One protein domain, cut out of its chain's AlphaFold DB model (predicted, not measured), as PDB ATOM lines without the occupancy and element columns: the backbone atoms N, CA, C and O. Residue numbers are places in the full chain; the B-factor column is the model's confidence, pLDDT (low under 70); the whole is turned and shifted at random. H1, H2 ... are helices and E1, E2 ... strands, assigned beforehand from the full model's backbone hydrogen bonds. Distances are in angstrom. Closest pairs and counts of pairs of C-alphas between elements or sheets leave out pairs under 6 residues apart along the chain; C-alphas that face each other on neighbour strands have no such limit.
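AT A GLANCE: This is residues 8 to 93 of the 195 residues of an uncharacterized protein of Anaerobacillus alkalilacustris (UniProt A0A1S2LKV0). A four-stranded antiparallel sheet, strongly twisted and curled, makes the core, with the long helix H3 packed along its E1 and E2 end on one face and the short helix H2 on the other face. After E3, a long unnamed stretch, residues 41 to 54, leads to the short helix H1, which only grazes the sheet. The printed part has 86 residues, with three named helices and four named strands in the order E1, E2, E3, H1, E4, H2, H3; the sheet's order is E1, E2, E3, E4. The class is mixed, helices and strands, and the whole is compact, with a radius of gyration of the C-alphas of 12.7 A and spans of 38 by 30 by 22 A.

HOW THE PARTS SIT: Strand E1, residues 14 to 17, and strand E2, residues 20 to 27, form a hairpin, with N 15 and O 22 within hydrogen-bond range at 2.9 A. E2 bends by 55 degrees at residue 23. E2 and E3, residues 35 to 40, form the next hairpin, with N 37 and O 26 at 2.8 A; E1, E2 and E3 are a meander, each strand the antiparallel neighbour of the one before. Helix H1, residues 55 to 60, is only just on the sheet, with 5 pairs of C-alphas within 10 A, and only grazes it with residues 57 to 60. Edge strand E4, residues 63 to 67, is antiparallel to E3, with N 36 and O 66 at 2.8 A. The other edge strand, E1, is apart from E4. Helix H2, residues 68 to 73, is on the sheet; its closest C-alphas to E1 are those of Ile 15 and Ala 71, 6.4 A apart. Residues 75 to 76 pair antiparallel with residues 14 to 15 of E1. Helix H3, residues 79 to 92, is on the sheet at a height of 8.4 A and runs along the strands, at 19 degrees to E2 on the local plane. It lies over E2 and only just not over E1, with 7 of its C-alphas falling on E2 and 2 on E1. The closest C-alphas of E2 and H3 are those of Arg 20 and Met 88, 6.0 A apart. With helices on both faces of the sheet, H3 on one and H2 on the other, there are three layers. The three helices are apart from each other, and in each one every O i to N i+4 pair is within hydrogen-bond range.

IN THESE COORDINATES: E1 begins at C-alpha 14, (-35.317, -36.608, 15.571). E2 is 18.9 A long, E3 15.9 A and E4 13.7 A, while H1 and H2 are 8.6 A each. H3 is 20.3 A long and ends at C-alpha 92, (-41.147, -42.225, 32.962).

THE WHOLE: The two C-alphas farthest apart are those of Lys 30 and Lys 93, at 39.8 A. The printed part has no cut, and the link from E3 to H1, 14 residues, is long. The mean pLDDT of the printed part is 89.7, with residues 29 to 32 under 70.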
ATOM      1  N   ASN A   8     -25.425 -37.832   6.327       75.12
ATOM      2  CA  ASN A   8     -25.218 -36.408   6.577       75.12
ATOM      3  C   ASN A   8     -26.529 -35.607   6.615       75.12
ATOM      4  O   ASN A   8     -26.573 -34.564   7.264       75.12
ATOM      5  N   ASP A   9     -27.602 -36.115   6.003       84.38
ATOM      6  CA  ASP A   9     -28.928 -35.488   6.028       84.38
ATOM      7  C   ASP A   9     -29.684 -35.767   7.339       84.38
ATOM      8  O   ASP A   9     -30.750 -35.196   7.587       84.38
ATOM      9  N   LEU A  10     -29.146 -36.654   8.186       87.88
ATOM     10  CA  LEU A  10     -29.744 -37.024   9.469       87.88
ATOM     11  C   LEU A  10     -29.351 -36.084  10.608       87.88
ATOM     12  O   LEU A  10     -29.914 -36.181  11.697       87.88
ATOM     13  N   PHE A  11     -28.400 -35.177  10.385       90.00
ATOM     14  CA  PHE A  11     -28.008 -34.203  11.396       90.00
ATOM     15  C   PHE A  11     -29.215 -33.358  11.826       90.00
ATOM     16  O   PHE A  11     -30.003 -32.920  10.989       90.00
ATOM     17  N   ASP A  12     -29.377 -33.144  13.133       90.75
ATOM     18  CA  ASP A  12     -30.512 -32.443  13.747       90.75
ATOM     19  C   ASP A  12     -31.894 -33.087  13.555       90.75
ATOM     20  O   ASP A  12     -32.896 -32.549  14.040       90.75
ATOM     21  N   LYS A  13     -31.975 -34.252  12.902       94.44
ATOM     22  CA  LYS A  13     -33.213 -35.024  12.829       94.44
ATOM     23  C   LYS A  13     -33.512 -35.694  14.165       94.44
ATOM     24  O   LYS A  13     -32.627 -35.953  14.989       94.44
ATOM     25  N   VAL A  14     -34.796 -35.968  14.366       96.88
ATOM     26  CA  VAL A  14     -35.317 -36.608  15.571       96.88
ATOM     27  C   VAL A  14     -35.711 -38.038  15.233       96.88
ATOM     28  O   VAL A  14     -36.368 -38.287  14.223       96.88
ATOM     29  N   ILE A  15     -35.311 -38.972  16.089       97.06
ATOM     30  CA  ILE A  15     -35.655 -40.387  15.966       97.06
ATOM     31  C   ILE A  15     -36.392 -40.875  17.211       97.06
ATOM     32  O   ILE A  15     -36.115 -40.444  18.333       97.06
ATOM     33  N   TYR A  16     -37.314 -41.811  17.026       96.81
ATOM     34  CA  TYR A  16     -37.994 -42.533  18.087       96.81
ATOM     35  C   TYR A  16     -37.579 -43.997  18.063       96.81
ATOM     36  O   TYR A  16     -37.994 -44.777  17.210       96.81
ATOM     37  N   VAL A  17     -36.754 -44.386  19.032       94.62
ATOM     38  CA  VAL A  17     -36.191 -45.735  19.102       94.62
ATOM     39  C   VAL A  17     -36.487 -46.324  20.468       94.62
ATOM     40  O   VAL A  17     -36.127 -45.758  21.499       94.62
ATOM     41  N   LYS A  18     -37.145 -47.491  20.470       90.12
ATOM     42  CA  LYS A  18     -37.471 -48.272  21.677       90.12
ATOM     43  C   LYS A  18     -38.180 -47.458  22.774       90.12
ATOM     44  O   LYS A  18     -37.927 -47.668  23.953       90.12
ATOM     45  N   GLY A  19     -39.074 -46.543  22.400       91.75
ATOM     46  CA  GLY A  19     -39.853 -45.763  23.370       91.75
ATOM     47  C   GLY A  19     -39.199 -44.463  23.845       91.75
ATOM     48  O   GLY A  19     -39.758 -43.782  24.703       91.75
ATOM     49  N   ARG A  20     -38.036 -44.110  23.288       94.75
ATOM     50  CA  ARG A  20     -37.271 -42.905  23.621       94.75
ATOM     51  C   ARG A  20     -37.122 -42.015  22.393       94.75
ATOM     52  O   ARG A  20     -36.970 -42.522  21.282       94.75
ATOM     53  N   VAL A  21     -37.173 -40.704  22.605       96.69
ATOM     54  CA  VAL A  21     -36.942 -39.690  21.567       96.69
ATOM     55  C   VAL A  21     -35.490 -39.243  21.640       96.69
ATOM     56  O   VAL A  21     -34.996 -38.977  22.732       96.69
ATOM     57  N   TRP A  22     -34.824 -39.135  20.494       96.44
ATOM     58  CA  TRP A  22     -33.418 -38.754  20.405       96.44
ATOM     59  C   TRP A  22     -33.205 -37.729  19.299       96.44
ATOM     60  O   TRP A  22     -33.814 -37.841  18.239       96.44
ATOM     61  N   THR A  23     -32.308 -36.772  19.518       96.62
ATOM     62  CA  THR A  23     -31.856 -35.839  18.480       96.62
ATOM     63  C   THR A  23     -30.446 -36.200  18.047       96.62
ATOM     64  O   THR A  23     -29.545 -36.323  18.881       96.62
ATOM     65  N   ILE A  24     -30.253 -36.355  16.741       95.31
ATOM     66  CA  ILE A  24     -28.967 -36.706  16.141       95.31
ATOM     67  C   ILE A  24     -28.050 -35.481  16.139       95.31
ATOM     68  O   ILE A  24     -28.428 -34.424  15.639       95.31
ATOM     69  N   TYR A  25     -26.837 -35.635  16.678       93.56
ATOM     70  CA  TYR A  25     -25.838 -34.562  16.745       93.56
ATOM     71  C   TYR A  25     -24.507 -34.902  16.074       93.56
ATOM     72  O   TYR A  25     -23.658 -34.025  15.946       93.56
ATOM     73  N   ALA A  26     -24.281 -36.155  15.683       91.44
ATOM     74  CA  ALA A  26     -23.133 -36.536  14.871       91.44
ATOM     75  C   ALA A  26     -23.438 -37.805  14.076       91.44
ATOM     76  O   ALA A  26     -24.255 -38.634  14.481       91.44
ATOM     77  N   THR A  27     -22.754 -37.967  12.951       89.50
ATOM     78  CA  THR A  27     -22.843 -39.135  12.075       89.50
ATOM     79  C   THR A  27     -21.458 -39.758  11.972       89.50
ATOM     80  O   THR A  27     -20.445 -39.054  11.981       89.50
ATOM     81  N   THR A  28     -21.381 -41.084  11.915       83.62
ATOM     82  CA  THR A  28     -20.146 -41.736  11.485       83.62
ATOM     83  C   THR A  28     -20.076 -41.631   9.962       83.62
ATOM     84  O   THR A  28     -21.077 -41.811   9.266       83.62
ATOM     85  N   GLY A  29     -18.910 -41.247   9.434       67.75
ATOM     86  CA  GLY A  29     -18.668 -41.228   7.990       67.75
ATOM     87  C   GLY A  29     -18.635 -42.644   7.397       67.75
ATOM     88  O   GLY A  29     -19.012 -43.608   8.056       67.75
ATOM     89  N   LYS A  30     -18.138 -42.777   6.158       61.06
ATOM     90  CA  LYS A  30     -17.990 -44.064   5.447       61.06
ATOM     91  C   LYS A  30     -17.021 -45.010   6.177       61.06
ATOM     92  O   LYS A  30     -15.838 -45.076   5.849       61.06
ATOM     93  N   CYS A  31     -17.514 -45.726   7.176       56.72
ATOM     94  CA  CYS A  31     -16.825 -46.790   7.898       56.72
ATOM     95  C   CYS A  31     -17.778 -47.986   8.017       56.72
ATOM     96  O   CYS A  31     -18.986 -47.820   7.920       56.72
ATOM     97  N   GLU A  32     -17.263 -49.188   8.276       56.19
ATOM     98  CA  GLU A  32     -18.065 -50.429   8.336       56.19
ATOM     99  C   GLU A  32     -19.187 -50.422   9.401       56.19
ATOM    100  O   GLU A  32     -20.066 -51.275   9.386       56.19
ATOM    101  N   SER A  33     -19.180 -49.445  10.314       70.06
ATOM    102  CA  SER A  33     -20.220 -49.189  11.321       70.06
ATOM    103  C   SER A  33     -20.869 -47.813  11.109       70.06
ATOM    104  O   SER A  33     -20.768 -46.896  11.929       70.06
ATOM    105  N   GLU A  34     -21.538 -47.667   9.966       86.69
ATOM    106  CA  GLU A  34     -22.359 -46.501   9.633       86.69
ATOM    107  C   GLU A  34     -23.501 -46.309  10.651       86.69
ATOM    108  O   GLU A  34     -24.263 -47.226  10.969       86.69
ATOM    109  N   GLY A  35     -23.633 -45.096  11.184       91.38
ATOM    110  CA  GLY A  35     -24.604 -44.789  12.222       91.38
ATOM    111  C   GLY A  35     -24.516 -43.363  12.743       91.38
ATOM    112  O   GLY A  35     -23.845 -42.497  12.184       91.38
ATOM    113  N   VAL A  36     -25.244 -43.110  13.822       93.12
ATOM    114  CA  VAL A  36     -25.439 -41.775  14.380       93.12
ATOM    115  C   VAL A  36     -25.255 -41.774  15.884       93.12
ATOM    116  O   VAL A  36     -25.664 -42.701  16.588       93.12
ATOM    117  N   TRP A  37     -24.676 -40.691  16.379       93.56
ATOM    118  CA  TRP A  37     -24.716 -40.337  17.785       93.56
ATOM    119  C   TRP A  37     -25.879 -39.390  18.027       93.56
ATOM    120  O   TRP A  37     -26.051 -38.388  17.327       93.56
ATOM    121  N   ALA A  38     -26.673 -39.713  19.039       94.62
ATOM    122  CA  ALA A  38     -27.835 -38.932  19.409       94.62
ATOM    123  C   ALA A  38     -27.895 -38.728  20.922       94.62
ATOM    124  O   ALA A  38     -27.446 -39.582  21.694       94.62
ATOM    125  N   TYR A  39     -28.457 -37.596  21.333       94.31
ATOM    126  CA  TYR A  39     -28.757 -37.306  22.730       94.31
ATOM    127  C   TYR A  39     -30.264 -37.450  22.985       94.31
ATOM    128  O   TYR A  39     -31.073 -37.206  22.088       94.31
ATOM    129  N   GLU A  40     -30.659 -37.876  24.184       93.88
ATOM    130  CA  GLU A  40     -32.068 -38.082  24.535       93.88
ATOM    131  C   GLU A  40     -32.817 -36.744  24.599       93.88
ATOM    132  O   GLU A  40     -32.409 -35.800  25.278       93.88
ATOM    133  N   GLY A  41     -33.954 -36.677  23.912       94.00
ATOM    134  CA  GLY A  41     -34.835 -35.522  23.845       94.00
ATOM    135  C   GLY A  41     -34.757 -34.768  22.521       94.00
ATOM    136  O   GLY A  41     -34.214 -35.240  21.525       94.00
ATOM    137  N   VAL A  42     -35.357 -33.580  22.525       94.94
ATOM    138  CA  VAL A  42     -35.409 -32.648  21.391       94.94
ATOM    139  C   VAL A  42     -34.504 -31.450  21.647       94.94
ATOM    140  O   VAL A  42     -34.160 -31.156  22.798       94.94
ATOM    141  N   LYS A  43     -34.133 -30.719  20.593       92.12
ATOM    142  CA  LYS A  43     -33.452 -29.428  20.748       92.12
ATOM    143  C   LYS A  43     -34.247 -28.493  21.671       92.12
ATOM    144  O   LYS A  43     -35.441 -28.301  21.446       92.12
ATOM    145  N   PRO A  44     -33.606 -27.868  22.674       87.50
ATOM    146  CA  PRO A  44     -34.276 -26.914  23.554       87.50
ATOM    147  C   PRO A  44     -34.632 -25.600  22.840       87.50
ATOM    148  O   PRO A  44     -35.575 -24.928  23.243       87.50
ATOM    149  N   TYR A  45     -33.880 -25.225  21.802       89.62
ATOM    150  CA  TYR A  45     -34.108 -24.039  20.973       89.62
ATOM    151  C   TYR A  45     -33.437 -24.212  19.593       89.62
ATOM    152  O   TYR A  45     -32.518 -25.025  19.473       89.62
ATOM    153  N   PRO A  46     -33.844 -23.456  18.550       86.06
ATOM    154  CA  PRO A  46     -33.405 -23.699  17.167       86.06
ATOM    155  C   PRO A  46     -31.885 -23.664  16.948       86.06
ATOM    156  O   PRO A  46     -31.342 -24.495  16.228       86.06
ATOM    157  N   ASN A  47     -31.187 -22.745  17.620       88.44
ATOM    158  CA  ASN A  47     -29.738 -22.563  17.473       88.44
ATOM    159  C   ASN A  47     -28.905 -23.473  18.390       88.44
ATOM    160  O   ASN A  47     -27.690 -23.300  18.483       88.44
ATOM    161  N   PHE A  48     -29.535 -24.411  19.106       90.81
ATOM    162  CA  PHE A  48     -28.820 -25.332  19.982       90.81
ATOM    163  C   PHE A  48     -27.910 -26.252  19.164       90.81
ATOM    164  O   PHE A  48     -28.352 -26.889  18.200       90.81
ATOM    165  N   LYS A  49     -26.651 -26.339  19.598       89.62
ATOM    166  CA  LYS A  49     -25.657 -27.288  19.107       89.62
ATOM    167  C   LYS A  49     -25.160 -28.097  20.291       89.62
ATOM    168  O   LYS A  49     -24.638 -27.533  21.250       89.62
ATOM    169  N   PHE A  50     -25.366 -29.405  20.220       90.19
ATOM    170  CA  PHE A  50     -24.830 -30.309  21.219       90.19
ATOM    171  C   PHE A  50     -23.311 -30.392  21.066       90.19
ATOM    172  O   PHE A  50     -22.790 -30.426  19.954       90.19
ATOM    173  N   ASP A  51     -22.626 -30.435  22.198       88.25
ATOM    174  CA  ASP A  51     -21.178 -30.575  22.285       88.25
ATOM    175  C   ASP A  51     -20.887 -31.628  23.349       88.25
ATOM    176  O   ASP A  51     -21.161 -31.392  24.527       88.25
ATOM    177  N   SER A  52     -20.377 -32.783  22.925       83.94
ATOM    178  CA  SER A  52     -20.029 -33.905  23.802       83.94
ATOM    179  C   SER A  52     -18.780 -33.642  24.644       83.94
ATOM    180  O   SER A  52     -18.502 -34.399  25.570       83.94
ATOM    181  N   THR A  53     -18.021 -32.583  24.351       86.75
ATOM    182  CA  THR A  53     -16.883 -32.156  25.175       86.75
ATOM    183  C   THR A  53     -17.307 -31.216  26.306       86.75
ATOM    184  O   THR A  53     -16.553 -31.021  27.256       86.75
ATOM    185  N   CYS A  54     -18.529 -30.677  26.250       86.06
ATOM    186  CA  CYS A  54     -19.088 -29.809  27.278       86.06
ATOM    187  C   CYS A  54     -19.606 -30.638  28.472       86.06
ATOM    188  O   CYS A  54     -20.584 -31.381  28.313       86.06
ATOM    189  N   PRO A  55     -19.041 -30.483  29.690       83.62
ATOM    190  CA  PRO A  55     -19.470 -31.246  30.867       83.62
ATOM    191  C   PRO A  55     -20.962 -31.081  31.174       83.62
ATOM    192  O   PRO A  55     -21.667 -32.063  31.387       83.62
ATOM    193  N   TYR A  56     -21.480 -29.854  31.051       85.38
ATOM    194  CA  TYR A  56     -22.898 -29.556  31.272       85.38
ATOM    195  C   TYR A  56     -23.831 -30.360  30.354       85.38
ATOM    196  O   TYR A  56     -24.928 -30.748  30.755       85.38
ATOM    197  N   HIS A  57     -23.430 -30.619  29.107       86.19
ATOM    198  CA  HIS A  57     -24.240 -31.418  28.191       86.19
ATOM    199  C   HIS A  57     -24.244 -32.897  28.577       86.19
ATOM    200  O   HIS A  57     -25.314 -33.507  28.594       86.19
ATOM    201  N   ASN A  58     -23.089 -33.448  28.949       79.81
ATOM    202  CA  ASN A  58     -22.971 -34.839  29.393       79.81
ATOM    203  C   ASN A  58     -23.707 -35.089  30.719       79.81
ATOM    204  O   ASN A  58     -24.305 -36.145  30.915       79.81
ATOM    205  N   GLU A  59     -23.748 -34.091  31.602       80.38
ATOM    206  CA  GLU A  59     -24.519 -34.137  32.849       80.38
ATOM    207  C   GLU A  59     -26.030 -34.030  32.643       80.38
ATOM    208  O   GLU A  59     -26.801 -34.431  33.520       80.38
ATOM    209  N   LYS A  60     -26.470 -33.458  31.518       85.19
ATOM    210  CA  LYS A  60     -27.881 -33.154  31.254       85.19
ATOM    211  C   LYS A  60     -28.561 -34.182  30.363       85.19
ATOM    212  O   LYS A  60     -29.750 -34.439  30.551       85.19
ATOM    213  N   TYR A  61     -27.841 -34.757  29.407       88.62
ATOM    214  CA  TYR A  61     -28.421 -35.602  28.371       88.62
ATOM    215  C   TYR A  61     -27.820 -37.005  28.383       88.62
ATOM    216  O   TYR A  61     -26.610 -37.179  28.490       88.62
ATOM    217  N   GLN A  62     -28.667 -38.023  28.217       88.88
ATOM    218  CA  GLN A  62     -28.192 -39.363  27.886       88.88
ATOM    219  C   GLN A  62     -27.752 -39.398  26.420       88.88
ATOM    220  O   GLN A  62     -28.408 -38.809  25.565       88.88
ATOM    221  N   ILE A  63     -26.668 -40.113  26.122       90.44
ATOM    222  CA  ILE A  63     -26.121 -40.259  24.770       90.44
ATOM    223  C   ILE A  63     -26.178 -41.732  24.368       90.44
ATOM    224  O   ILE A  63     -25.912 -42.616  25.183       90.44
ATOM    225  N   SER A  64     -26.512 -42.008  23.110       91.81
ATOM    226  CA  SER A  64     -26.446 -43.356  22.545       91.81
ATOM    227  C   SER A  64     -26.000 -43.314  21.088       91.81
ATOM    228  O   SER A  64     -26.285 -42.367  20.355       91.81
ATOM    229  N   PHE A  65     -25.339 -44.390  20.671       92.69
ATOM    230  CA  PHE A  65     -25.102 -44.699  19.269       92.69
ATOM    231  C   PHE A  65     -26.254 -45.547  18.712       92.69
ATOM    232  O   PHE A  65     -26.784 -46.426  19.410       92.69
ATOM    233  N   PHE A  66     -26.625 -45.292  17.461       92.56
ATOM    234  CA  PHE A  66     -27.591 -46.074  16.693       92.56
ATOM    235  C   PHE A  66     -27.014 -46.379  15.314       92.56
ATOM    236  O   PHE A  66     -26.486 -45.487  14.658       92.56
ATOM    237  N   PHE A  67     -27.148 -47.624  14.858       92.19
ATOM    238  CA  PHE A  67     -26.816 -47.978  13.479       92.19
ATOM    239  C   PHE A  67     -27.718 -47.234  12.497       92.19
ATOM    240  O   PHE A  67     -28.860 -46.894  12.832       92.19
ATOM    241  N   LYS A  68     -27.205 -46.991  11.289       90.38
ATOM    242  CA  LYS A  68     -27.892 -46.234  10.237       90.38
ATOM    243  C   LYS A  68     -29.306 -46.745   9.990       90.38
ATOM    244  O   LYS A  68     -30.236 -45.949   9.960       90.38
ATOM    245  N   GLU A  69     -29.483 -48.057   9.876       90.38
ATOM    246  CA  GLU A  69     -30.778 -48.682   9.605       90.38
ATOM    247  C   GLU A  69     -31.777 -48.363  10.721       90.38
ATOM    248  O   GLU A  69     -32.881 -47.899  10.458       90.38
ATOM    249  N   THR A  70     -31.350 -48.502  11.981       92.94
ATOM    250  CA  THR A  70     -32.181 -48.168  13.147       92.94
ATOM    251  C   THR A  70     -32.538 -46.683  13.188       92.94
ATOM    252  O   THR A  70     -33.649 -46.327  13.578       92.94
ATOM    253  N   ALA A  71     -31.604 -45.806  12.818       92.94
ATOM    254  CA  ALA A  71     -31.849 -44.371  12.783       92.94
ATOM    255  C   ALA A  71     -32.862 -44.003  11.691       92.94
ATOM    256  O   ALA A  71     -33.799 -43.261  11.968       92.94
ATOM    257  N   LEU A  72     -32.710 -44.561  10.486       92.12
ATOM    258  CA  LEU A  72     -33.609 -44.325   9.355       92.12
ATOM    259  C   LEU A  72     -35.027 -44.838   9.627       92.12
ATOM    260  O   LEU A  72     -35.988 -44.120   9.369       92.12
ATOM    261  N   GLU A  73     -35.164 -46.041  10.190       93.50
ATOM    262  CA  GLU A  73     -36.462 -46.606  10.589       93.50
ATOM    263  C   GLU A  73     -37.140 -45.803  11.705       93.50
ATOM    264  O   GLU A  73     -38.365 -45.794  11.814       93.50
ATOM    265  N   GLY A  74     -36.344 -45.145  12.550       95.19
ATOM    266  CA  GLY A  74     -36.823 -44.380  13.693       95.19
ATOM    267  C   GLY A  74     -37.158 -42.922  13.396       95.19
ATOM    268  O   GLY A  74     -37.600 -42.244  14.320       95.19
ATOM    269  N   LEU A  75     -36.928 -42.407  12.185       96.50
ATOM    270  CA  LEU A  75     -37.161 -40.994  11.862       96.50
ATOM    271  C   LEU A  75     -38.618 -40.589  12.107       96.50
ATOM    272  O   LEU A  75     -39.544 -41.244  11.639       96.50
ATOM    273  N   ILE A  76     -38.798 -39.480  12.822       97.06
ATOM    274  CA  ILE A  76     -40.106 -38.893  13.127       97.06
ATOM    275  C   ILE A  76     -40.078 -37.383  12.900       97.06
ATOM    276  O   ILE A  76     -39.055 -36.727  13.115       97.06
ATOM    277  N   GLU A  77     -41.210 -36.806  12.496       95.44
ATOM    278  CA  GLU A  77     -41.298 -35.378  12.175       95.44
ATOM    279  C   GLU A  77     -42.594 -34.727  12.689       95.44
ATOM    280  O   GLU A  77     -43.603 -35.376  12.975       95.44
ATOM    281  N   GLY A  78     -42.567 -33.398  12.827       93.38
ATOM    282  CA  GLY A  78     -43.742 -32.590  13.163       93.38
ATOM    283  C   GLY A  78     -44.487 -33.069  14.414       93.38
ATOM    284  O   GLY A  78     -43.901 -33.242  15.482       93.38
ATOM    285  N   ASN A  79     -45.798 -33.289  14.278       95.25
ATOM    286  CA  ASN A  79     -46.685 -33.665  15.386       95.25
ATOM    287  C   ASN A  79     -46.346 -35.027  16.020       95.25
ATOM    288  O   ASN A  79     -46.757 -35.299  17.152       95.25
ATOM    289  N   GLU A  80     -45.619 -35.899  15.316       96.44
ATOM    290  CA  GLU A  80     -45.203 -37.200  15.851       96.44
ATOM    291  C   GLU A  80     -44.216 -37.033  17.008       96.44
ATOM    292  O   GLU A  80     -44.324 -37.736  18.012       96.44
ATOM    293  N   ILE A  81     -43.337 -36.029  16.923       96.25
ATOM    294  CA  ILE A  81     -42.366 -35.697  17.971       96.25
ATOM    295  C   ILE A  81     -43.079 -35.398  19.287       96.25
ATOM    296  O   ILE A  81     -42.760 -35.994  20.318       96.25
ATOM    297  N   ASP A  82     -44.101 -34.542  19.261       95.62
ATOM    298  CA  ASP A  82     -44.862 -34.193  20.461       95.62
ATOM    299  C   ASP A  82     -45.591 -35.398  21.062       95.62
ATOM    300  O   ASP A  82     -45.672 -35.543  22.289       95.62
ATOM    301  N   ASN A  83     -46.119 -36.281  20.214       96.12
ATOM    302  CA  ASN A  83     -46.803 -37.491  20.653       96.12
ATOM    303  C   ASN A  83     -45.831 -38.475  21.315       96.12
ATOM    304  O   ASN A  83     -46.104 -38.938  22.427       96.12
ATOM    305  N   CYS A  84     -44.680 -38.735  20.695       96.44
ATOM    306  CA  CYS A  84     -43.633 -39.589  21.248       96.44
ATOM    307  C   CYS A  84     -43.058 -39.013  22.550       96.44
ATOM    308  O   CYS A  84     -42.926 -39.736  23.537       96.44
ATOM    309  N   MET A  85     -42.823 -37.699  22.622       95.38
ATOM    310  CA  MET A  85     -42.378 -37.031  23.852       95.38
ATOM    311  C   MET A  85     -43.404 -37.157  24.986       95.38
ATOM    312  O   MET A  85     -43.037 -37.377  26.144       95.38
ATOM    313  N   LYS A  86     -44.705 -37.039  24.687       94.81
ATOM    314  CA  LYS A  86     -45.774 -37.268  25.676       94.81
ATOM    315  C   LYS A  86     -45.813 -38.723  26.136       94.81
ATOM    316  O   LYS A  86     -46.029 -38.959  27.325       94.81
ATOM    317  N   GLN A  87     -45.623 -39.684  25.232       93.44
ATOM    318  CA  GLN A  87     -45.558 -41.108  25.576       93.44
ATOM    319  C   GLN A  87     -44.361 -41.402  26.484       93.44
ATOM    320  O   GLN A  87     -44.559 -41.948  27.567       93.44
ATOM    321  N   MET A  88     -43.167 -40.933  26.121       92.88
ATOM    322  CA  MET A  88     -41.944 -41.071  26.917       92.88
ATOM    323  C   MET A  88     -42.145 -40.551  28.350       92.88
ATOM    324  O   MET A  88     -41.992 -41.295  29.316       92.88
ATOM    325  N   LYS A  89     -42.661 -39.323  28.499       91.81
ATOM    326  CA  LYS A  89     -42.973 -38.734  29.815       91.81
ATOM    327  C   LYS A  89     -44.016 -39.521  30.613       91.81
ATOM    328  O   LYS A  89     -44.019 -39.460  31.842       91.81
ATOM    329  N   ARG A  90     -44.960 -40.199  29.951       92.19
ATOM    330  CA  ARG A  90     -45.949 -41.056  30.628       92.19
ATOM    331  C   ARG A  90     -45.296 -42.331  31.144       92.19
ATOM    332  O   ARG A  90     -45.570 -42.711  32.277       92.19
ATOM    333  N   GLU A  91     -44.434 -42.960  30.349       89.50
ATOM    334  CA  GLU A  91     -43.672 -44.143  30.761       89.50
ATOM    335  C   GLU A  91     -42.719 -43.827  31.923       89.50
ATOM    336  O   GLU A  91     -42.686 -44.566  32.910       89.50
ATOM    337  N   ASP A  92     -42.042 -42.676  31.888       89.44
ATOM    338  CA  ASP A  92     -41.147 -42.225  32.962       89.44
ATOM    339  C   ASP A  92     -41.858 -42.042  34.304       89.44
ATOM    340  O   ASP A  92     -41.258 -42.250  35.358       89.44
ATOM    341  N   LYS A  93     -43.156 -41.726  34.295       91.56
ATOM    342  CA  LYS A  93     -43.962 -41.584  35.516       91.56
ATOM    343  C   LYS A  93     -44.485 -42.906  36.071       91.56
ATOM    344  O   LYS A  93     -44.961 -42.932  37.204       91.56
TER     345      LYS A  93